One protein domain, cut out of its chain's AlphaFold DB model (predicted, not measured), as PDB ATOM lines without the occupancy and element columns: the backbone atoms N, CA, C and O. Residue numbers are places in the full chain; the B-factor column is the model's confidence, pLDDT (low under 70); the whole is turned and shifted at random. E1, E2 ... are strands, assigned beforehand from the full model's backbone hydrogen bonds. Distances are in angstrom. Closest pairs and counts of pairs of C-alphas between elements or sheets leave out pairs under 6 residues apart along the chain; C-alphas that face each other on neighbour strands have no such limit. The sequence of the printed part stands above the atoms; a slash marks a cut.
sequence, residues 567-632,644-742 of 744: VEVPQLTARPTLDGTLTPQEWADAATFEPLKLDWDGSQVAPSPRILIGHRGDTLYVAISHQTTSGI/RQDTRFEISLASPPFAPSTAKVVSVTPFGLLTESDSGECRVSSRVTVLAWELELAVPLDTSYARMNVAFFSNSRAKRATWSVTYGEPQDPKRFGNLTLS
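What this domain is: This is residues 567 to 632 and 644 to 742 of the 744 residues of an uncharacterized protein of Candidatus Latescibacteria bacterium (UniProt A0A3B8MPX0). With little regular structure, 64 of 165 printed residues in named strands, this is a two-sheet sandwich: antiparallel E2-E3-E7-E6 faces a branched, mixed, strongly twisted sheet of E1, E4, E5, E8, E9 and E10. Unnamed residues 570 to 609 cross one side, pairing briefly with E2 and E9. Ten strands, E1 to E10 in chain order, no named helix: all strand, compact, radius of gyration of the C-alphas 14.7 A, spans 40 by 35 by 28 A.

Where its parts are: E1, residues 567 to 569, begins at C-alpha (505.407, 233.276, 742.215). Then come E2, 610 to 615; E3, 619 to 627, 26.6 A long; E4, 648 to 654; E5, 664 to 669; E6, 683 to 688; E7, 692 to 700, 26.4 A; E8, 707 to 714, 23.8 A; E9, 719 to 723; and E10, 737 to 741, ending at (500.426, 228.365, 737.449).

How they stand to each other: E8 has E4 on one side, N 650 and O 711 2.8 A apart, and on the other E9, N 712 and O 721 2.8 A apart, and E10. The sheets' facing parts are 10.0 A centre to centre.

The domain as a whole: The farthest C-alphas, Pro 657 and Val 690, are 42.4 A apart. Residues 633 to 643 are not printed, a 16.1 A gap between C-alphas 632 and 644. Links E1 to E2, E5 to E6 and E9 to E10 are long. pLDDT is under 70 at 26 residues, among them 725 to 734.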
ATOM      1  N   VAL A 567     504.522 234.293 742.776       85.50
ATOM      2  CA  VAL A 567     505.407 233.276 742.215       85.50
ATOM      3  C   VAL A 567     504.681 232.656 741.042       85.50
ATOM      4  O   VAL A 567     503.597 232.080 741.185       85.50
ATOM      5  N   GLU A 568     505.275 232.815 739.864       89.44
ATOM      6  CA  GLU A 568     504.918 231.985 738.729       89.44
ATOM      7  C   GLU A 568     505.428 230.578 739.024       89.44
ATOM      8  O   GLU A 568     506.624 230.364 739.215       89.44
ATOM      9  N   VAL A 569     504.502 229.633 739.152       91.88
ATOM     10  CA  VAL A 569     504.821 228.237 739.416       91.88
ATOM     11  C   VAL A 569     504.989 227.561 738.058       91.88
ATOM     12  O   VAL A 569     503.996 227.437 737.330       91.88
ATOM     13  N   PRO A 570     506.205 227.133 737.693       93.56
ATOM     14  CA  PRO A 570     506.466 226.506 736.409       93.56
ATOM     15  C   PRO A 570     505.948 225.068 736.379       93.56
ATOM     16  O   PRO A 570     505.901 224.372 737.402       93.56
ATOM     17  N   GLN A 571     505.587 224.610 735.182       94.00
ATOM     18  CA  GLN A 571     505.284 223.209 734.936       94.00
ATOM     19  C   GLN A 571     506.584 222.393 734.892       94.00
ATOM     20  O   GLN A 571     507.465 222.660 734.077       94.00
ATOM     21  N   LEU A 572     506.696 221.367 735.733       94.00
ATOM     22  CA  LEU A 572     507.881 220.512 735.814       94.00
ATOM     23  C   LEU A 572     507.958 219.531 734.633       94.00
ATOM     24  O   LEU A 572     506.982 218.838 734.311       94.00
ATOM     25  N   THR A 573     509.145 219.396 734.031       92.75
ATOM     26  CA  THR A 573     509.403 218.466 732.911       92.75
ATOM     27  C   THR A 573     509.288 216.996 733.316       92.75
ATOM     28  O   THR A 573     508.782 216.168 732.549       92.75
ATOM     29  N   ALA A 574     509.679 216.668 734.549       92.31
ATOM     30  CA  ALA A 574     509.572 215.356 735.187       92.31
ATOM     31  C   ALA A 574     508.722 215.445 736.468       92.31
ATOM     32  O   ALA A 574     508.589 216.506 737.068       92.31
ATOM     33  N   ARG A 575     508.083 214.341 736.869       92.69
ATOM     34  CA  ARG A 575     507.495 214.246 738.211       92.69
ATOM     35  C   ARG A 575     508.653 213.996 739.189       92.69
ATOM     36  O   ARG A 575     509.351 213.011 738.951       92.69
ATOM     37  N   PRO A 576     508.839 214.803 740.251       92.25
ATOM     38  CA  PRO A 576     509.883 214.547 741.240       92.25
ATOM     39  C   PRO A 576     509.638 213.231 741.981       92.25
ATOM     40  O   PRO A 576     508.482 212.855 742.237       92.25
ATOM     41  N   THR A 577     510.717 212.545 742.344       91.00
ATOM     42  CA  THR A 577     510.664 211.381 743.228       91.00
ATOM     43  C   THR A 577     510.556 211.872 744.669       91.00
ATOM     44  O   THR A 577     511.469 212.516 745.149       91.00
ATOM     45  N   LEU A 578     509.450 211.590 745.369       89.88
ATOM     46  CA  LEU A 578     509.272 211.998 746.773       89.88
ATOM     47  C   LEU A 578     510.009 211.032 747.710       89.88
ATOM     48  O   LEU A 578     509.377 210.195 748.358       89.88
ATOM     49  N   ASP A 579     511.335 211.100 747.748       89.00
ATOM     50  CA  ASP A 579     512.181 210.249 748.598       89.00
ATOM     51  C   ASP A 579     512.916 211.038 749.695       89.00
ATOM     52  O   ASP A 579     513.621 210.461 750.523       89.00
ATOM     53  N   GLY A 580     512.659 212.346 749.762       85.94
ATOM     54  CA  GLY A 580     513.261 213.259 750.721       85.94
ATOM     55  C   GLY A 580     514.662 213.709 750.309       85.94
ATOM     56  O   GLY A 580     515.333 214.337 751.118       85.94
ATOM     57  N   THR A 581     515.132 213.392 749.099       88.00
ATOM     58  CA  THR A 581     516.443 213.801 748.587       88.00
ATOM     59  C   THR A 581     516.281 214.852 747.500       88.00
ATOM     60  O   THR A 581     515.819 214.578 746.399       88.00
ATOM     61  N   LEU A 582     516.759 216.065 747.765       89.06
ATOM     62  CA  LEU A 582     516.606 217.175 746.821       89.06
ATOM     63  C   LEU A 582     517.666 217.134 745.716       89.06
ATOM     64  O   LEU A 582     518.748 217.718 745.844       89.06
ATOM     65  N   THR A 583     517.365 216.469 744.597       88.56
ATOM     66  CA  THR A 583     518.301 216.416 743.465       88.56
ATOM     67  C   THR A 583     518.223 217.687 742.599       88.56
ATOM     68  O   THR A 583     517.134 218.126 742.219       88.56
ATOM     69  N   PRO A 584     519.362 218.308 742.222       87.06
ATOM     70  CA  PRO A 584     519.342 219.514 741.389       87.06
ATOM     71  C   PRO A 584     518.687 219.327 740.017       87.06
ATOM     72  O   PRO A 584     518.206 220.297 739.445       87.06
ATOM     73  N   GLN A 585     518.699 218.103 739.478       88.50
ATOM     74  CA  GLN A 585     518.193 217.813 738.140       88.50
ATOM     75  C   GLN A 585     516.662 217.717 738.102       88.50
ATOM     76  O   GLN A 585     516.060 218.224 737.163       88.50
ATOM     77  N   GLU A 586     516.026 217.110 739.110       88.00
ATOM     78  CA  GLU A 586     514.558 216.994 739.177       88.00
ATOM     79  C   GLU A 586     513.879 218.344 739.435       88.00
ATOM     80  O   GLU A 586     512.766 218.582 738.972       88.00
ATOM     81  N   TRP A 587     514.576 219.243 740.134       93.38
ATOM     82  CA  TRP A 587     514.086 220.569 740.506       93.38
ATOM     83  C   TRP A 587     514.717 221.704 739.683       93.38
ATOM     84  O   TRP A 587     514.629 222.868 740.074       93.38
ATOM     85  N   ALA A 588     515.360 221.383 738.554       91.62
ATOM     86  CA  ALA A 588     516.021 222.366 737.691       91.62
ATOM     87  C   ALA A 588     515.038 223.396 737.108       91.62
ATOM     88  O   ALA A 588     515.387 224.566 736.971       91.62
ATOM     89  N   ASP A 589     513.809 222.958 736.820       91.50
ATOM     90  CA  ASP A 589     512.752 223.790 736.236       91.50
ATOM     91  C   ASP A 589     511.857 224.453 737.292       91.50
ATOM     92  O   ASP A 589     510.893 225.118 736.936       91.50
ATOM     93  N   ALA A 590     512.119 224.249 738.587       94.12
ATOM     94  CA  ALA A 590     511.279 224.761 739.664       94.12
ATOM     95  C   ALA A 590     511.555 226.242 739.961       94.12
ATOM     96  O   ALA A 590     512.694 226.710 739.913       94.12
ATOM     97  N   ALA A 591     510.519 226.977 740.364       93.38
ATOM     98  CA  ALA A 591     510.690 228.329 740.880       93.38
ATOM     99  C   ALA A 591     511.250 228.278 742.305       93.38
ATOM    100  O   ALA A 591     510.859 227.438 743.114       93.38
ATOM    101  N   THR A 592     512.162 229.193 742.625       91.56
ATOM    102  CA  THR A 592     512.706 229.347 743.980       91.56
ATOM    103  C   THR A 592     511.980 230.485 744.685       91.56
ATOM    104  O   THR A 592     511.836 231.564 744.116       91.56
ATOM    105  N   PHE A 593     511.526 230.259 745.917       86.56
ATOM    106  CA  PHE A 593     510.945 231.326 746.732       86.56
ATOM    107  C   PHE A 593     512.028 232.294 747.210       86.56
ATOM    108  O   PHE A 593     513.179 231.916 747.436       86.56
ATOM    109  N   GLU A 594     511.623 233.538 747.453       84.38
ATOM    110  CA  GLU A 594     512.444 234.458 748.229       84.38
ATOM    111  C   GLU A 594     512.689 233.920 749.653       84.38
ATOM    112  O   GLU A 594     511.839 233.208 750.200       84.38
ATOM    113  N   PRO A 595     513.825 234.283 750.281       86.75
ATOM    114  CA  PRO A 595     514.122 233.942 751.669       86.75
ATOM    115  C   PRO A 595     512.953 234.225 752.617       86.75
ATOM    116  O   PRO A 595     512.373 235.315 752.585       86.75
ATOM    117  N   LEU A 596     512.660 233.276 753.513       87.06
ATOM    118  CA  LEU A 596     511.681 233.504 754.578       87.06
ATOM    119  C   LEU A 596     512.117 234.679 755.454       87.06
ATOM    120  O   LEU A 596     513.300 234.821 755.791       87.06
ATOM    121  N   LYS A 597     511.137 235.479 755.864       83.88
ATOM    122  CA  LYS A 597     511.323 236.647 756.722       83.88
ATOM    123  C   LYS A 597     510.669 236.404 758.077       83.88
ATOM    124  O   LYS A 597     509.604 235.801 758.145       83.88
ATOM    125  N   LEU A 598     511.317 236.822 759.159       81.50
ATOM    126  CA  LEU A 598     510.822 236.647 760.523       81.50
ATOM    127  C   LEU A 598     509.529 237.439 760.762       81.50
ATOM    128  O   LEU A 598     509.392 238.578 760.330       81.50
ATOM    129  N   ASP A 599     508.605 236.850 761.522       77.69
ATOM    130  CA  ASP A 599     507.255 237.389 761.704       77.69
ATOM    131  C   ASP A 599     507.192 238.672 762.570       77.69
ATOM    132  O   ASP A 599     506.158 239.334 762.667       77.69
ATOM    133  N   TRP A 600     508.275 239.012 763.260       67.69
ATOM    134  CA  TRP A 600     508.308 240.137 764.197       67.69
ATOM    135  C   TRP A 600     509.146 241.310 763.678       67.69
ATOM    136  O   TRP A 600     508.842 242.443 764.025       67.69
ATOM    137  N   ASP A 601     510.157 241.066 762.833       73.19
ATOM    138  CA  ASP A 601     511.028 242.115 762.285       73.19
ATOM    139  C   ASP A 601     511.287 242.013 760.770       73.19
ATOM    140  O   ASP A 601     512.133 242.728 760.232       73.19
ATOM    141  N   GLY A 602     510.613 241.115 760.050       75.00
ATOM    142  CA  GLY A 602     510.788 240.948 758.605       75.00
ATOM    143  C   GLY A 602     512.225 240.646 758.155       75.00
ATOM    144  O   GLY A 602     512.492 240.637 756.951       75.00
ATOM    145  N   SER A 603     513.159 240.407 759.081       81.38
ATOM    146  CA  SER A 603     514.549 240.116 758.758       81.38
ATOM    147  C   SER A 603     514.649 238.711 758.179       81.38
ATOM    148  O   SER A 603     513.847 237.827 758.490       81.38
ATOM    149  N   GLN A 604     515.616 238.488 757.293       84.31
ATOM    150  CA  GLN A 604     515.789 237.172 756.688       84.31
ATOM    151  C   GLN A 604     516.223 236.147 757.739       84.31
ATOM    152  O   GLN A 604     517.100 236.404 758.567       84.31
ATOM    153  N   VAL A 605     515.642 234.950 757.675       83.12
ATOM    154  CA  VAL A 605     516.113 233.819 758.480       83.12
ATOM    155  C   VAL A 605     517.515 233.427 758.026       83.12
ATOM    156  O   VAL A 605     517.752 233.266 756.831       83.12
ATOM    157  N   ALA A 606     518.431 233.232 758.974       84.25
ATOM    158  CA  ALA A 606     519.777 232.731 758.716       84.25
ATOM    159  C   ALA A 606     520.039 231.445 759.532       84.25
ATOM    160  O   ALA A 606     519.937 231.497 760.762       84.25
ATOM    161  N   PRO A 607     520.403 230.315 758.889       85.25
ATOM    162  CA  PRO A 607     520.412 230.101 757.437       85.25
ATOM    163  C   PRO A 607     518.985 230.056 756.865       85.25
ATOM    164  O   PRO A 607     518.079 229.481 757.471       85.25
ATOM    165  N   SER A 608     518.776 230.673 755.700       85.31
ATOM    166  CA  SER A 608     517.448 230.715 755.082       85.31
ATOM    167  C   SER A 608     517.122 229.363 754.451       85.31
ATOM    168  O   SER A 608     517.976 228.816 753.746       85.31
ATOM    169  N   PRO A 609     515.928 228.794 754.686       90.94
ATOM    170  CA  PRO A 609     515.530 227.588 753.985       90.94
ATOM    171  C   PRO A 609     515.377 227.878 752.488       90.94
ATOM    172  O   PRO A 609     514.778 228.874 752.085       90.94
ATOM    173  N   ARG A 610     515.911 226.983 751.659       93.62
ATOM    174  CA  ARG A 610     515.693 226.994 750.215       93.62
ATOM    175  C   ARG A 610     514.366 226.302 749.937       93.62
ATOM    176  O   ARG A 610     514.237 225.121 750.237       93.62
ATOM    177  N   ILE A 611     513.416 227.024 749.353       93.62
ATOM    178  CA  ILE A 611     512.097 226.491 748.997       93.62
ATOM    179  C   ILE A 611     511.956 226.518 747.473       93.62
ATOM    180  O   ILE A 611     512.164 227.557 746.846       93.62
ATOM    181  N   LEU A 612     511.625 225.368 746.891       94.56
ATOM    182  CA  LEU A 612     511.413 225.154 745.464       94.56
ATOM    183  C   LEU A 612     509.959 224.751 745.227       94.56
ATOM    184  O   LEU A 612     509.399 223.964 745.992       94.56
ATOM    185  N   ILE A 613     509.354 225.280 744.168       94.56
ATOM    186  CA  ILE A 613     507.971 224.989 743.803       94.56
ATOM    187  C   ILE A 613     507.845 224.690 742.313       94.56
ATOM    188  O   ILE A 613     508.458 225.341 741.468       94.56
ATOM    189  N   GLY A 614     506.997 223.730 741.986       93.88
ATOM    190  CA  GLY A 614     506.602 223.446 740.615       93.88
ATOM    191  C   GLY A 614     505.261 222.739 740.588       93.88
ATOM    192  O   GLY A 614     504.785 222.258 741.614       93.88
ATOM    193  N   HIS A 615     504.628 222.663 739.426       94.19
ATOM    194  CA  HIS A 615     503.396 221.891 739.263       94.19
ATOM    195  C   HIS A 615     503.513 220.891 738.123       94.19
ATOM    196  O   HIS A 615     504.331 221.036 737.216       94.19
ATOM    197  N   ARG A 616     502.701 219.838 738.169       93.88
ATOM    198  CA  ARG A 616     502.517 218.931 737.036       93.88
ATOM    199  C   ARG A 616     501.121 218.331 737.081       93.88
ATOM    200  O   ARG A 616     500.833 217.523 737.961       93.88
ATOM    201  N   GLY A 617     500.293 218.685 736.098       90.94
ATOM    202  CA  GLY A 617     498.866 218.363 736.134       90.94
ATOM    203  C   GLY A 617     498.210 219.036 737.339       90.94
ATOM    204  O   GLY A 617     498.561 220.159 737.683       90.94
ATOM    205  N   ASP A 618     497.340 218.312 738.032       90.50
ATOM    206  CA  ASP A 618     496.614 218.809 739.203       90.50
ATOM    207  C   ASP A 618     497.396 218.573 740.505       90.50
ATOM    208  O   ASP A 618     496.850 218.167 741.525       90.50
ATOM    209  N   THR A 619     498.719 218.726 740.484       91.56
ATOM    210  CA  THR A 619     499.556 218.507 741.673       91.56
ATOM    211  C   THR A 619     500.642 219.564 741.769       91.56
ATOM    212  O   THR A 619     501.441 219.742 740.847       91.56
ATOM    213  N   LEU A 620     500.675 220.230 742.919       92.56
ATOM    214  CA  LEU A 620     501.717 221.149 743.339       92.56
ATOM    215  C   LEU A 620     502.799 220.370 744.081       92.56
ATOM    216  O   LEU A 620     502.506 219.630 745.018       92.56
ATOM    217  N   TYR A 621     504.045 220.556 743.679       94.31
ATOM    218  CA  TYR A 621     505.208 219.968 744.316       94.31
ATOM    219  C   TYR A 621     505.973 221.065 745.051       94.31
ATOM    220  O   TYR A 621     506.292 222.099 744.461       94.31
ATOM    221  N   VAL A 622     506.254 220.842 746.334       94.56
ATOM    222  CA  VAL A 622     507.003 221.776 747.183       94.56
ATOM    223  C   VAL A 622     508.193 221.043 747.779       94.56
ATOM    224  O   VAL A 622     508.035 219.988 748.385       94.56
ATOM    225  N   ALA A 623     509.375 221.615 747.614       94.94
ATOM    226  CA  ALA A 623     510.633 221.096 748.119       94.94
ATOM    227  C   ALA A 623     511.256 222.116 749.069       94.94
ATOM    228  O   ALA A 623     511.336 223.296 748.734       94.94
ATOM    229  N   ILE A 624     511.710 221.688 750.242       94.81
ATOM    230  CA  ILE A 624     512.295 222.565 751.256       94.81
ATOM    231  C   ILE A 624     513.602 221.957 751.760       94.81
ATOM    232  O   ILE A 624     513.619 220.821 752.220       94.81
ATOM    233  N   SER A 625     514.690 222.724 751.706       94.19
ATOM    234  CA  SER A 625     515.978 222.382 752.319       94.19
ATOM    235  C   SER A 625     516.332 223.419 753.375       94.19
ATOM    236  O   SER A 625     516.425 224.610 753.071       94.19
ATOM    237  N   HIS A 626     516.556 222.988 754.611       93.00
ATOM    238  CA  HIS A 626     516.969 223.853 755.709       93.00
ATOM    239  C   HIS A 626     518.257 223.337 756.347       93.00
ATOM    240  O   HIS A 626     518.314 222.202 756.812       93.00
ATOM    241  N   GLN A 627     519.289 224.181 756.395       90.69
ATOM    242  CA  GLN A 627     520.526 223.863 757.107       90.69
ATOM    243  C   GLN A 627     520.339 224.071 758.607       90.69
ATOM    244  O   GLN A 627     519.893 225.130 759.042       90.69
ATOM    245  N   THR A 628     520.725 223.086 759.408       83.19
ATOM    246  CA  THR A 628     520.591 223.145 760.864       83.19
ATOM    247  C   THR A 628     521.955 223.396 761.496       83.19
ATOM    248  O   THR A 628     522.905 222.660 761.245       83.19
ATOM    249  N   THR A 629     522.076 224.447 762.310       78.38
ATOM    250  CA  THR A 629     523.340 224.803 762.987       78.38
ATOM    251  C   THR A 629     523.584 223.993 764.258       78.38
ATOM    252  O   THR A 629     524.730 223.757 764.632       78.38
ATOM    253  N   SER A 630     522.515 223.547 764.908       71.69
ATOM    254  CA  SER A 630     522.514 222.554 765.978       71.69
ATOM    255  C   SER A 630     521.856 221.290 765.440       71.69
ATOM    256  O   SER A 630     520.875 221.399 764.703       71.69
ATOM    257  N   GLY A 631     522.377 220.107 765.788       70.12
ATOM    258  CA  GLY A 631     521.695 218.849 765.471       70.12
ATOM    259  C   GLY A 631     520.223 218.934 765.879       70.12
ATOM    260  O   GLY A 631     519.895 219.587 766.871       70.12
ATOM    261  N   ILE A 632     519.331 218.359 765.072       70.56
ATOM    262  CA  ILE A 632     517.896 218.356 765.368       70.56
ATOM    263  C   ILE A 632     517.708 217.531 766.639       70.56
ATOM    264  O   ILE A 632     517.843 216.308 766.602       70.56
ATOM    265  N   ARG A 644     503.441 223.724 771.205       55.78
ATOM    266  CA  ARG A 644     503.845 224.692 770.157       55.78
ATOM    267  C   ARG A 644     505.372 224.772 769.907       55.78
ATOM    268  O   ARG A 644     505.809 225.669 769.189       55.78
ATOM    269  N   GLN A 645     506.164 223.878 770.490       59.41
ATOM    270  CA  GLN A 645     507.615 223.933 770.608       59.41
ATOM    271  C   GLN A 645     508.311 222.860 769.762       59.41
ATOM    272  O   GLN A 645     509.335 222.366 770.208       59.41
ATOM    273  N   ASP A 646     507.797 222.509 768.576       72.94
ATOM    274  CA  ASP A 646     508.537 221.684 767.607       72.94
ATOM    275  C   ASP A 646     508.907 222.446 766.335       72.94
ATOM    276  O   ASP A 646     508.106 223.220 765.791       72.94
ATOM    277  N   THR A 647     510.138 222.202 765.861       85.56
ATOM    278  CA  THR A 647     510.654 222.782 764.619       85.56
ATOM    279  C   THR A 647     509.858 222.188 763.471       85.56
ATOM    280  O   THR A 647     509.868 220.972 763.276       85.56
ATOM    281  N   ARG A 648     509.135 223.028 762.730       90.25
ATOM    282  CA  ARG A 648     508.202 222.570 761.695       90.25
ATOM    283  C   ARG A 648     508.061 223.559 760.549       90.25
ATOM    284  O   ARG A 648     508.267 224.761 760.729       90.25
ATOM    285  N   PHE A 649     507.654 223.049 759.394       91.25
ATOM    286  CA  PHE A 649     507.120 223.843 758.295       91.25
ATOM    287  C   PHE A 649     505.597 223.731 758.283       91.25
ATOM    288  O   PHE A 649     505.057 222.636 758.418       91.25
ATOM    289  N   GLU A 650     504.910 224.853 758.105       90.38
ATOM    290  CA  GLU A 650     503.475 224.883 757.825       90.38
ATOM    291  C   GLU A 650     503.262 225.467 756.430       90.38
ATOM    292  O   GLU A 650     503.735 226.562 756.122       90.38
ATOM    293  N   ILE A 651     502.549 224.736 755.582       88.38
ATOM    294  CA  ILE A 651     502.141 225.185 754.255       88.38
ATOM    295  C   ILE A 651     500.637 225.375 754.282       88.38
ATOM    296  O   ILE A 651     499.890 224.426 754.508       88.38
ATOM    297  N   SER A 652     500.190 226.597 754.038       87.69
ATOM    298  CA  SER A 652     498.773 226.913 753.926       87.69
ATOM    299  C   SER A 652     498.430 227.199 752.468       87.69
ATOM    300  O   SER A 652     499.123 227.975 751.808       87.69
ATOM    301  N   LEU A 653     497.339 226.616 751.978       86.19
ATOM    302  CA  LEU A 653     496.792 226.839 750.641       86.19
ATOM    303  C   LEU A 653     495.355 227.335 750.756       86.19
ATOM    304  O   LEU A 653     494.563 226.741 751.480       86.19
ATOM    305  N   ALA A 654     495.008 228.394 750.025       83.38
ATOM    306  CA  ALA A 654     493.664 228.966 750.038       83.38
ATOM    307  C   ALA A 654     493.093 229.104 748.617       83.38
ATOM    308  O   ALA A 654     493.747 229.641 747.714       83.38
ATOM    309  N   SER A 655     491.852 228.650 748.444       79.12
ATOM    310  CA  SER A 655     491.061 228.829 747.219       79.12
ATOM    311  C   SER A 655     490.048 229.968 747.382       79.12
ATOM    312  O   SER A 655     489.615 230.242 748.502       79.12
ATOM    313  N   PRO A 656     489.630 230.641 746.295       71.25
ATOM    314  CA  PRO A 656     488.444 231.490 746.303       71.25
ATOM    315  C   PRO A 656     487.175 230.689 746.678       71.25
ATOM    316  O   PRO A 656     487.013 229.580 746.169       71.25
ATOM    317  N   PRO A 657     486.246 231.244 747.483       69.25
ATOM    318  CA  PRO A 657     486.380 232.480 748.247       69.25
ATOM    319  C   PRO A 657     487.410 232.296 749.370       69.25
ATOM    320  O   PRO A 657     487.362 231.319 750.116       69.25
ATOM    321  N   PHE A 658     488.357 233.235 749.469       70.94
ATOM    322  CA  PHE A 658     489.483 233.166 750.403       70.94
ATOM    323  C   PHE A 658     489.009 233.444 751.835       70.94
ATOM    324  O   PHE A 658     489.237 234.529 752.363       70.94
ATOM    325  N   ALA A 659     488.299 232.495 752.432       70.38
ATOM    326  CA  ALA A 659     487.853 232.533 753.813       70.38
ATOM    327  C   ALA A 659     488.819 231.714 754.689       70.38
ATOM    328  O   ALA A 659     489.397 230.741 754.207       70.38
ATOM    329  N   PRO A 660     488.984 232.050 755.980       68.31
ATOM    330  CA  PRO A 660     489.810 231.260 756.898       68.31
ATOM    331  C   PRO A 660     489.435 229.770 756.920       68.31
ATOM    332  O   PRO A 660     490.303 228.908 756.987       68.31
ATOM    333  N   SER A 661     488.138 229.466 756.799       73.25
ATOM    334  CA  SER A 661     487.598 228.103 756.807       73.25
ATOM    335  C   SER A 661     487.921 227.280 755.557       73.25
ATOM    336  O   SER A 661     487.753 226.066 755.585       73.25
ATOM    337  N   THR A 662     488.366 227.905 754.461       72.88
ATOM    338  CA  THR A 662     488.694 227.209 753.205       72.88
ATOM    339  C   THR A 662     490.190 226.945 753.045       72.88
ATOM    340  O   THR A 662     490.603 226.313 752.071       72.88
ATOM    341  N   ALA A 663     491.018 227.410 753.987       78.69
ATOM    342  CA  ALA A 663     492.456 227.202 753.941       78.69
ATOM    343  C   ALA A 663     492.823 225.767 754.362       78.69
ATOM    344  O   ALA A 663     492.534 225.339 755.477       78.69
ATOM    345  N   LYS A 664     493.520 225.035 753.488       83.75
ATOM    346  CA  LYS A 664     494.147 223.750 753.830       83.75
ATOM    347  C   LYS A 664     495.521 224.016 754.433       83.75
ATOM    348  O   LYS A 664     496.324 224.711 753.814       83.75
ATOM    349  N   VAL A 665     495.800 223.465 755.614       86.06
ATOM    350  CA  VAL A 665     497.089 223.623 756.306       86.06
ATOM    351  C   VAL A 665     497.779 222.268 756.421       86.06
ATOM    352  O   VAL A 665     497.217 221.324 756.964       86.06
ATOM    353  N   VAL A 666     499.005 222.180 755.913       87.56
ATOM    354  CA  VAL A 666     499.870 221.000 755.985       87.56
ATOM    355  C   VAL A 666     501.038 221.328 756.906       87.56
ATOM    356  O   VAL A 666     501.850 222.195 756.588       87.56
ATOM    357  N   SER A 667     501.126 220.634 758.039       89.31
ATOM    358  CA  SER A 667     502.168 220.842 759.052       89.31
ATOM    359  C   SER A 667     503.126 219.660 759.071       89.31
ATOM    360  O   SER A 667     502.704 218.528 759.308       89.31
ATOM    361  N   VAL A 668     504.413 219.917 758.853       89.94
ATOM    362  CA  VAL A 668     505.441 218.879 758.730       89.94
ATOM    363  C   VAL A 668     506.601 219.153 759.673       89.94
ATOM    364  O   VAL A 668     507.143 220.256 759.690       89.94
ATOM    365  N   THR A 669     507.007 218.143 760.432       89.94
ATOM    366  CA  THR A 669     508.226 218.133 761.249       89.94
ATOM    367  C   THR A 669     509.318 217.312 760.570       89.94
ATOM    368  O   THR A 669     509.046 216.585 759.610       89.94
ATOM    369  N   PRO A 670     510.558 217.349 761.090       87.44
ATOM    370  CA  PRO A 670     511.608 216.421 760.681       87.44
ATOM    371  C   PRO A 670     511.169 214.944 760.666       87.44
ATOM    372  O   PRO A 670     511.674 214.174 759.850       87.44
ATOM    373  N   PHE A 671     510.195 214.562 761.501       82.31
ATOM    374  CA  PHE A 671     509.697 213.189 761.647       82.31
ATOM    375  C   PHE A 671     508.486 212.847 760.771       82.31
ATOM    376  O   PHE A 671     508.051 211.698 760.773       82.31
ATOM    377  N   GLY A 672     507.948 213.808 760.018       83.12
ATOM    378  CA  GLY A 672     506.802 213.595 759.134       83.12
ATOM    379  C   GLY A 672     505.637 214.545 759.407       83.12
ATOM    380  O   GLY A 672     505.807 215.643 759.931       83.12
ATOM    381  N   LEU A 673     504.441 214.148 758.980       85.25
ATOM    382  CA  LEU A 673     503.232 214.970 759.051       85.25
ATOM    383  C   LEU A 673     502.686 215.025 760.495       85.25
ATOM    384  O   LEU A 673     502.509 213.983 761.118       85.25
ATOM    385  N   LEU A 674     502.407 216.224 761.021       79.31
ATOM    386  CA  LEU A 674     501.866 216.421 762.380       79.31
ATOM    387  C   LEU A 674     500.340 216.314 762.467       79.31
ATOM    388  O   LEU A 674     499.810 215.911 763.497       79.31
ATOM    389  N   THR A 675     499.625 216.735 761.426       70.50
ATOM    390  CA  THR A 675     498.159 216.818 761.439       70.50
ATOM    391  C   THR A 675     497.575 216.205 760.176       70.50
ATOM    392  O   THR A 675     497.768 216.737 759.084       70.50
ATOM    393  N   GLU A 676     496.805 215.128 760.340       55.72
ATOM    394  CA  GLU A 676     495.948 214.513 759.312       55.72
ATOM    395  C   GLU A 676     494.610 215.270 759.167       55.72
ATOM    396  O   GLU A 676     493.542 214.668 759.125       55.72
ATOM    397  N   SER A 677     494.610 216.605 759.141       55.66
ATOM    398  CA  SER A 677     493.358 217.355 758.953       55.66
ATOM    399  C   SER A 677     492.833 217.129 757.531       55.66
ATOM    400  O   SER A 677     493.388 217.752 756.632       55.66
ATOM    401  N   ASP A 678     491.860 216.226 757.321       56.28
ATOM    402  CA  ASP A 678     491.070 215.937 756.090       56.28
ATOM    403  C   ASP A 678     491.808 215.988 754.730       56.28
ATOM    404  O   ASP A 678     491.217 216.008 753.650       56.28
ATOM    405  N   SER A 679     493.135 215.984 754.743       55.28
ATOM    406  CA  SER A 679     493.988 216.335 753.612       55.28
ATOM    407  C   SER A 679     494.416 215.094 752.850       55.28
ATOM    408  O   SER A 679     495.512 215.103 752.297       55.28
ATOM    409  N   GLY A 680     493.551 214.064 752.830       56.62
ATOM    410  CA  GLY A 680     493.781 212.628 752.569       56.62
ATOM    411  C   GLY A 680     494.557 212.207 751.313       56.62
ATOM    412  O   GLY A 680     494.603 211.030 750.976       56.62
ATOM    413  N   GLU A 681     495.205 213.136 750.627       77.81
ATOM    414  CA  GLU A 681     495.994 212.940 749.426       77.81
ATOM    415  C   GLU A 681     497.353 213.674 749.433       77.81
ATOM    416  O   GLU A 681     498.123 213.522 748.479       77.81
ATOM    417  N   CYS A 682     497.707 214.443 750.476       86.19
ATOM    418  CA  CYS A 682     499.041 215.043 750.559       86.19
ATOM    419  C   CYS A 682     500.102 213.965 750.825       86.19
ATOM    420  O   CYS A 682     500.043 213.243 751.819       86.19
ATOM    421  N   ARG A 683     501.095 213.858 749.935       91.44
ATOM    422  CA  ARG A 683     502.231 212.941 750.109       91.44
ATOM    423  C   ARG A 683     503.436 213.718 750.595       91.44
ATOM    424  O   ARG A 683     503.812 214.704 749.967       91.44
ATOM    425  N   VAL A 684     504.045 213.236 751.669       91.12
ATOM    426  CA  VAL A 684     505.188 213.877 752.317       91.12
ATOM    427  C   VAL A 684     506.332 212.882 752.417       91.12
ATOM    428  O   VAL A 684     506.123 211.751 752.851       91.12
ATOM    429  N   SER A 685     507.533 213.314 752.048       92.31
ATOM    430  CA  SER A 685     508.775 212.617 752.364       92.31
ATOM    431  C   SER A 685     509.739 213.579 753.044       92.31
ATOM    432  O   SER A 685     509.887 214.722 752.619       92.31
ATOM    433  N   SER A 686     510.373 213.129 754.121       91.50
ATOM    434  CA  SER A 686     511.298 213.926 754.924       91.50
ATOM    435  C   SER A 686     512.589 213.145 755.111       91.50
ATOM    436  O   SER A 686     512.563 211.964 755.468       91.50
ATOM    437  N   ARG A 687     513.721 213.810 754.902       91.62
ATOM    438  CA  ARG A 687     515.051 213.278 755.173       91.62
ATOM    439  C   ARG A 687     515.776 214.210 756.121       91.62
ATOM    440  O   ARG A 687     515.957 215.398 755.863       91.62
ATOM    441  N   VAL A 688     516.248 213.637 757.217       89.38
ATOM    442  CA  VAL A 688     517.003 214.361 758.233       89.38
ATOM    443  C   VAL A 688     518.433 213.853 758.230       89.38
ATOM    444  O   VAL A 688     518.688 212.653 758.312       89.38
ATOM    445  N   THR A 689     519.379 214.774 758.119       89.00
ATOM    446  CA  THR A 689     520.811 214.508 758.252       89.00
ATOM    447  C   THR A 689     521.366 215.287 759.441       89.00
ATOM    448  O   THR A 689     520.672 216.092 760.054       89.00
ATOM    449  N   VAL A 690     522.646 215.083 759.756       84.25
ATOM    450  CA  VAL A 690     523.328 215.818 760.837       84.25
ATOM    451  C   VAL A 690     523.343 217.336 760.593       84.25
ATOM    452  O   VAL A 690     523.408 218.101 761.551       84.25
ATOM    453  N   LEU A 691     523.294 217.779 759.329       87.19
ATOM    454  CA  LEU A 691     523.502 219.182 758.945       87.19
ATOM    455  C   LEU A 691     522.310 219.821 758.222       87.19
ATOM    456  O   LEU A 691     522.324 221.028 757.971       87.19
ATOM    457  N   ALA A 692     521.312 219.033 757.834       90.88
ATOM    458  CA  ALA A 692     520.211 219.516 757.018       90.88
ATOM    459  C   ALA A 692     518.940 218.698 757.210       90.88
ATOM    460  O   ALA A 692     518.987 217.482 757.419       90.88
ATOM    461  N   TRP A 693     517.819 219.387 757.043       92.62
ATOM    462  CA  TRP A 693     516.495 218.817 756.886       92.62
ATOM    463  C   TRP A 693     515.994 219.094 755.470       92.62
ATOM    464  O   TRP A 693     515.904 220.250 755.054       92.62
ATOM    465  N   GLU A 694     515.694 218.024 754.742       94.12
ATOM    466  CA  GLU A 694     515.116 218.053 753.403       94.12
ATOM    467  C   GLU A 694     513.692 217.497 753.450       94.12
ATOM    468  O   GLU A 694     513.413 216.504 754.123       94.12
ATOM    469  N   LEU A 695     512.782 218.170 752.760       94.12
ATOM    470  CA  LEU A 695     511.357 217.886 752.775       94.12
ATOM    471  C   LEU A 695     510.805 218.019 751.358       94.12
ATOM    472  O   LEU A 695     511.007 219.042 750.709       94.12
ATOM    473  N   GLU A 696     510.067 217.013 750.907       94.50
ATOM    474  CA  GLU A 696     509.360 217.014 749.631       94.50
ATOM    475  C   GLU A 696     507.880 216.712 749.844       94.50
ATOM    476  O   GLU A 696     507.501 215.784 750.563       94.50
ATOM    477  N   LEU A 697     507.035 217.507 749.199       93.31
ATOM    478  CA  LEU A 697     505.588 217.453 749.312       93.31
ATOM    479  C   LEU A 697     504.959 217.391 747.930       93.31
ATOM    480  O   LEU A 697     505.342 218.145 747.036       93.31
ATOM    481  N   ALA A 698     503.934 216.561 747.788       93.25
ATOM    482  CA  ALA A 698     502.977 216.650 746.698       93.25
ATOM    483  C   ALA A 698     501.597 216.965 747.268       93.25
ATOM    484  O   ALA A 698     501.059 216.207 748.080       93.25
ATOM    485  N   VAL A 699     501.035 218.085 746.826       89.81
ATOM    486  CA  VAL A 699     499.726 218.573 747.240       89.81
ATOM    487  C   VAL A 699     498.803 218.592 746.023       89.81
ATOM    488  O   VAL A 699     499.082 219.317 745.065       89.81
ATOM    489  N   PRO A 700     497.718 217.804 746.015       88.25
ATOM    490  CA  PRO A 700     496.743 217.854 744.936       88.25
ATOM    491  C   PRO A 700     496.100 219.239 744.850       88.25
ATOM    492  O   PRO A 700     495.667 219.815 745.853       88.25
ATOM    493  N   LEU A 701     496.041 219.772 743.636       82.88
ATOM    494  CA  LEU A 701     495.384 221.024 743.314       82.88
ATOM    495  C   LEU A 701     493.977 220.724 742.823       82.88
ATOM    496  O   LEU A 701     493.763 220.331 741.684       82.88
ATOM    497  N   ASP A 702     493.002 221.005 743.668       73.00
ATOM    498  CA  ASP A 702     491.591 221.014 743.299       73.00
ATOM    499  C   ASP A 702     491.277 222.302 742.508       73.00
ATOM    500  O   ASP A 702     490.665 223.231 743.022       73.00
ATOM    501  N   THR A 703     491.848 222.421 741.301       59.50
ATOM    502  CA  THR A 703     491.681 223.452 740.238       59.50
ATOM    503  C   THR A 703     491.596 224.953 740.608       59.50
ATOM    504  O   THR A 703     491.433 225.787 739.719       59.50
ATOM    505  N   SER A 704     491.755 225.357 741.874       63.56
ATOM    506  CA  SER A 704     491.315 226.682 742.351       63.56
ATOM    507  C   SER A 704     492.220 227.362 743.388       63.56
ATOM    508  O   SER A 704     491.937 228.495 743.778       63.56
ATOM    509  N   TYR A 705     493.330 226.754 743.817       65.44
ATOM    510  CA  TYR A 705     494.232 227.408 744.774       65.44
ATOM    511  C   TYR A 705     495.032 228.518 744.086       65.44
ATOM    512  O   TYR A 705     495.955 228.255 743.321       65.44
ATOM    513  N   ALA A 706     494.687 229.771 744.380       74.62
ATOM    514  CA  ALA A 706     495.396 230.944 743.862       74.62
ATOM    515  C   ALA A 706     496.391 231.532 744.876       74.62
ATOM    516  O   ALA A 706     497.095 232.494 744.569       74.62
ATOM    517  N   ARG A 707     496.413 231.010 746.110       86.00
ATOM    518  CA  ARG A 707     497.119 231.619 747.238       86.00
ATOM    519  C   ARG A 707     497.847 230.586 748.090       86.00
ATOM    520  O   ARG A 707     497.260 229.571 748.462       86.00
ATOM    521  N   MET A 708     499.101 230.883 748.440       87.75
ATOM    522  CA  MET A 708     499.947 230.042 749.298       87.75
ATOM    523  C   MET A 708     500.684 230.870 750.358       87.75
ATOM    524  O   MET A 708     501.064 232.015 750.118       87.75
ATOM    525  N   ASN A 709     500.878 230.276 751.533       88.44
ATOM    526  CA  ASN A 709     501.743 230.777 752.594       88.44
ATOM    527  C   ASN A 709     502.656 229.639 753.062       88.44
ATOM    528  O   ASN A 709     502.185 228.522 753.273       88.44
ATOM    529  N   VAL A 710     503.945 229.926 753.237       88.75
ATOM    530  CA  VAL A 710     504.916 228.978 753.799       88.75
ATOM    531  C   VAL A 710     505.467 229.571 755.080       88.75
ATOM    532  O   VAL A 710     506.013 230.670 755.056       88.75
ATOM    533  N   ALA A 711     505.337 228.852 756.188       89.44
ATOM    534  CA  ALA A 711     505.839 229.256 757.488       89.44
ATOM    535  C   ALA A 711     506.869 228.253 758.015       89.44
ATOM    536  O   ALA A 711     506.698 227.047 757.879       89.44
ATOM    537  N   PHE A 712     507.913 228.756 758.663       90.06
ATOM    538  CA  PHE A 712     508.908 227.986 759.396       90.06
ATOM    539  C   PHE A 712     508.869 228.368 760.872       90.06
ATOM    540  O   PHE A 712     508.915 229.552 761.210       90.06
ATOM    541  N   PHE A 713     508.816 227.371 761.745       87.56
ATOM    542  CA  PHE A 713     508.827 227.524 763.194       87.56
ATOM    543  C   PHE A 713     510.106 226.904 763.740       87.56
ATOM    544  O   PHE A 713     510.418 225.763 763.405       87.56
ATOM    545  N   SER A 714     510.834 227.635 764.585       84.44
ATOM    546  CA  SER A 714     512.058 227.143 765.227       84.44
ATOM    547  C   SER A 714     511.952 227.146 766.752       84.44
ATOM    548  O   SER A 714     511.628 228.173 767.362       84.44
ATOM    549  N   ASN A 715     512.311 226.014 767.366       73.31
ATOM    550  CA  ASN A 715     512.255 225.787 768.818       73.31
ATOM    551  C   ASN A 715     513.171 226.687 769.622       73.31
ATOM    552  O   ASN A 715     512.803 227.153 770.695       73.31
ATOM    553  N   SER A 716     514.369 226.949 769.103       64.00
ATOM    554  CA  SER A 716     515.433 227.581 769.885       64.00
ATOM    555  C   SER A 716     515.134 229.036 770.261       64.00
ATOM    556  O   SER A 716     515.843 229.603 771.092       64.00
ATOM    557  N   ARG A 717     514.123 229.672 769.642       58.94
ATOM    558  CA  ARG A 717     513.837 231.107 769.816       58.94
ATOM    559  C   ARG A 717     512.357 231.510 769.759       58.94
ATOM    560  O   ARG A 717     512.098 232.707 769.690       58.94
ATOM    561  N   ALA A 718     511.406 230.567 769.717       64.06
ATOM    562  CA  ALA A 718     509.992 230.856 769.407       64.06
ATOM    563  C   ALA A 718     509.833 231.762 768.162       64.06
ATOM    564  O   ALA A 718     508.941 232.606 768.075       64.06
ATOM    565  N   LYS A 719     510.757 231.621 767.201       78.88
ATOM    566  CA  LYS A 719     510.803 232.444 765.995       78.88
ATOM    567  C   LYS A 719     509.996 231.755 764.916       78.88
ATOM    568  O   LYS A 719     510.280 230.614 764.553       78.88
ATOM    569  N   ARG A 720     509.014 232.483 764.400       84.44
ATOM    570  CA  ARG A 720     508.273 232.124 763.204       84.44
ATOM    571  C   ARG A 720     508.758 232.987 762.053       84.44
ATOM    572  O   ARG A 720     509.004 234.174 762.248       84.44
ATOM    573  N   ALA A 721     508.931 232.385 760.890       84.19
ATOM    574  CA  ALA A 721     509.259 233.084 759.662       84.19
ATOM    575  C   ALA A 721     508.288 232.681 758.570       84.19
ATOM    576  O   ALA A 721     507.914 231.513 758.508       84.19
ATOM    577  N   THR A 722     507.901 233.606 757.706       84.69
ATOM    578  CA  THR A 722     506.918 233.346 756.659       84.69
ATOM    579  C   THR A 722     507.355 233.886 755.302       84.69
ATOM    580  O   THR A 722     508.099 234.863 755.197       84.69
ATOM    581  N   TRP A 723     506.888 233.218 754.247       86.19
ATOM    582  CA  TRP A 723     506.775 233.769 752.905       86.19
ATOM    583  C   TRP A 723     505.325 234.201 752.740       86.19
ATOM    584  O   TRP A 723     504.446 233.413 752.395       86.19
ATOM    585  N   SER A 724     505.069 235.446 753.111       73.69
ATOM    586  CA  SER A 724     503.738 236.026 753.170       73.69
ATOM    587  C   SER A 724     503.839 237.523 752.903       73.69
ATOM    588  O   SER A 724     504.914 238.118 753.013       73.69
ATOM    589  N   VAL A 725     502.713 238.150 752.566       63.31
ATOM    590  CA  VAL A 725     502.642 239.617 752.481       63.31
ATOM    591  C   VAL A 725     502.688 240.254 753.872       63.31
ATOM    592  O   VAL A 725     503.054 241.418 754.014       63.31
ATOM    593  N   THR A 726     502.316 239.489 754.904       57.25
ATOM    594  CA  THR A 726     502.330 239.934 756.297       57.25
ATOM    595  C   THR A 726     502.757 238.847 757.258       57.25
ATOM    596  O   THR A 726     502.125 237.802 757.391       57.25
ATOM    597  N   TYR A 727     503.735 239.225 758.047       63.62
ATOM    598  CA  TYR A 727     504.311 238.557 759.192       63.62
ATOM    599  C   TYR A 727     503.276 238.285 760.319       63.62
ATOM    600  O   TYR A 727     503.088 239.120 761.200       63.62
ATOM    601  N   GLY A 728     502.532 237.167 760.287       54.41
ATOM    602  CA  GLY A 728     501.494 236.829 761.285       54.41
ATOM    603  C   GLY A 728     500.770 235.489 761.037       54.41
ATOM    604  O   GLY A 728     501.019 234.837 760.027       54.41
ATOM    605  N   GLU A 729     499.905 235.041 761.970       57.41
ATOM    606  CA  GLU A 729     499.210 233.727 761.955       57.41
ATOM    607  C   GLU A 729     498.598 233.303 760.597       57.41
ATOM    608  O   GLU A 729     498.033 234.152 759.904       57.41
ATOM    609  N   PRO A 730     498.669 232.009 760.201       55.56
ATOM    610  CA  PRO A 730     498.304 231.549 758.851       55.56
ATOM    611  C   PRO A 730     496.807 231.624 758.517       55.56
ATOM    612  O   PRO A 730     496.437 231.486 757.356       55.56
ATOM    613  N   GLN A 731     495.947 231.816 759.520       63.03
ATOM    614  CA  GLN A 731     494.488 231.758 759.376       63.03
ATOM    615  C   GLN A 731     493.898 232.967 758.629       63.03
ATOM    616  O   GLN A 731     492.722 232.958 758.277       63.03
ATOM    617  N   ASP A 732     494.693 234.008 758.375       68.31
ATOM    618  CA  ASP A 732     494.241 235.213 757.687       68.31
ATOM    619  C   ASP A 732     494.491 235.117 756.157       68.31
ATOM    620  O   ASP A 732     495.637 235.159 755.694       68.31
ATOM    621  N   PRO A 733     493.436 235.014 755.329       58.97
ATOM    622  CA  PRO A 733     493.536 234.852 753.874       58.97
ATOM    623  C   PRO A 733     494.182 236.041 753.150       58.97
ATOM    624  O   PRO A 733     494.574 235.923 751.979       58.97
ATOM    625  N   LYS A 734     494.292 237.201 753.810       66.81
ATOM    626  CA  LYS A 734     494.926 238.407 753.263       66.81
ATOM    627  C   LYS A 734     496.458 238.299 753.246       66.81
ATOM    628  O   LYS A 734     497.096 239.082 752.548       66.81
ATOM    629  N   ARG A 735     497.044 237.307 753.935       72.62
ATOM    630  CA  ARG A 735     498.505 237.146 754.104       72.62
ATOM    631  C   ARG A 735     499.210 236.360 753.004       72.62
ATOM    632  O   ARG A 735     500.435 236.368 752.937       72.62
ATOM    633  N   PHE A 736     498.469 235.657 752.162       73.81
ATOM    634  CA  PHE A 736     499.040 234.710 751.211       73.81
ATOM    635  C   PHE A 736     499.671 235.424 750.006       73.81
ATOM    636  O   PHE A 736     499.121 236.404 749.494       73.81
ATOM    637  N   GLY A 737     500.793 234.888 749.522       80.25
ATOM    638  CA  GLY A 737     501.319 235.229 748.203       80.25
ATOM    639  C   GLY A 737     500.416 234.677 747.101       80.25
ATOM    640  O   GLY A 737     499.699 233.691 747.305       80.25
ATOM    641  N   ASN A 738     500.426 235.318 745.935       84.12
ATOM    642  CA  ASN A 738     499.688 234.820 744.778       84.12
ATOM    643  C   ASN A 738     500.517 233.729 744.084       84.12
ATOM    644  O   ASN A 738     501.691 233.937 743.774       84.12
ATOM    645  N   LEU A 739     499.896 232.588 743.792       84.38
ATOM    646  CA  LEU A 739     500.463 231.583 742.897       84.38
ATOM    647  C   LEU A 739     499.828 231.732 741.519       84.38
ATOM    648  O   LEU A 739     498.604 231.717 741.392       84.38
ATOM    649  N   THR A 740     500.659 231.846 740.487       85.06
ATOM    650  CA  THR A 740     500.197 231.798 739.094       85.06
ATOM    651  C   THR A 740     500.784 230.559 738.448       85.06
ATOM    652  O   THR A 740     501.989 230.489 738.248       85.06
ATOM    653  N   LEU A 741     499.958 229.557 738.155       85.62
ATOM    654  CA  LEU A 741     500.426 228.365 737.449       85.62
ATOM    655  C   LEU A 741     500.725 228.744 735.995       85.62
ATOM    656  O   LEU A 741     499.847 229.278 735.309       85.62
ATOM    657  N   SER A 742     501.939 228.459 735.521       83.31
ATOM    658  CA  SER A 742     502.295 228.646 734.114       83.31
ATOM    659  C   SER A 742     501.351 227.808 733.244       83.31
ATOM    660  O   SER A 742     501.269 226.585 733.413       83.31
TER     661      SER A 742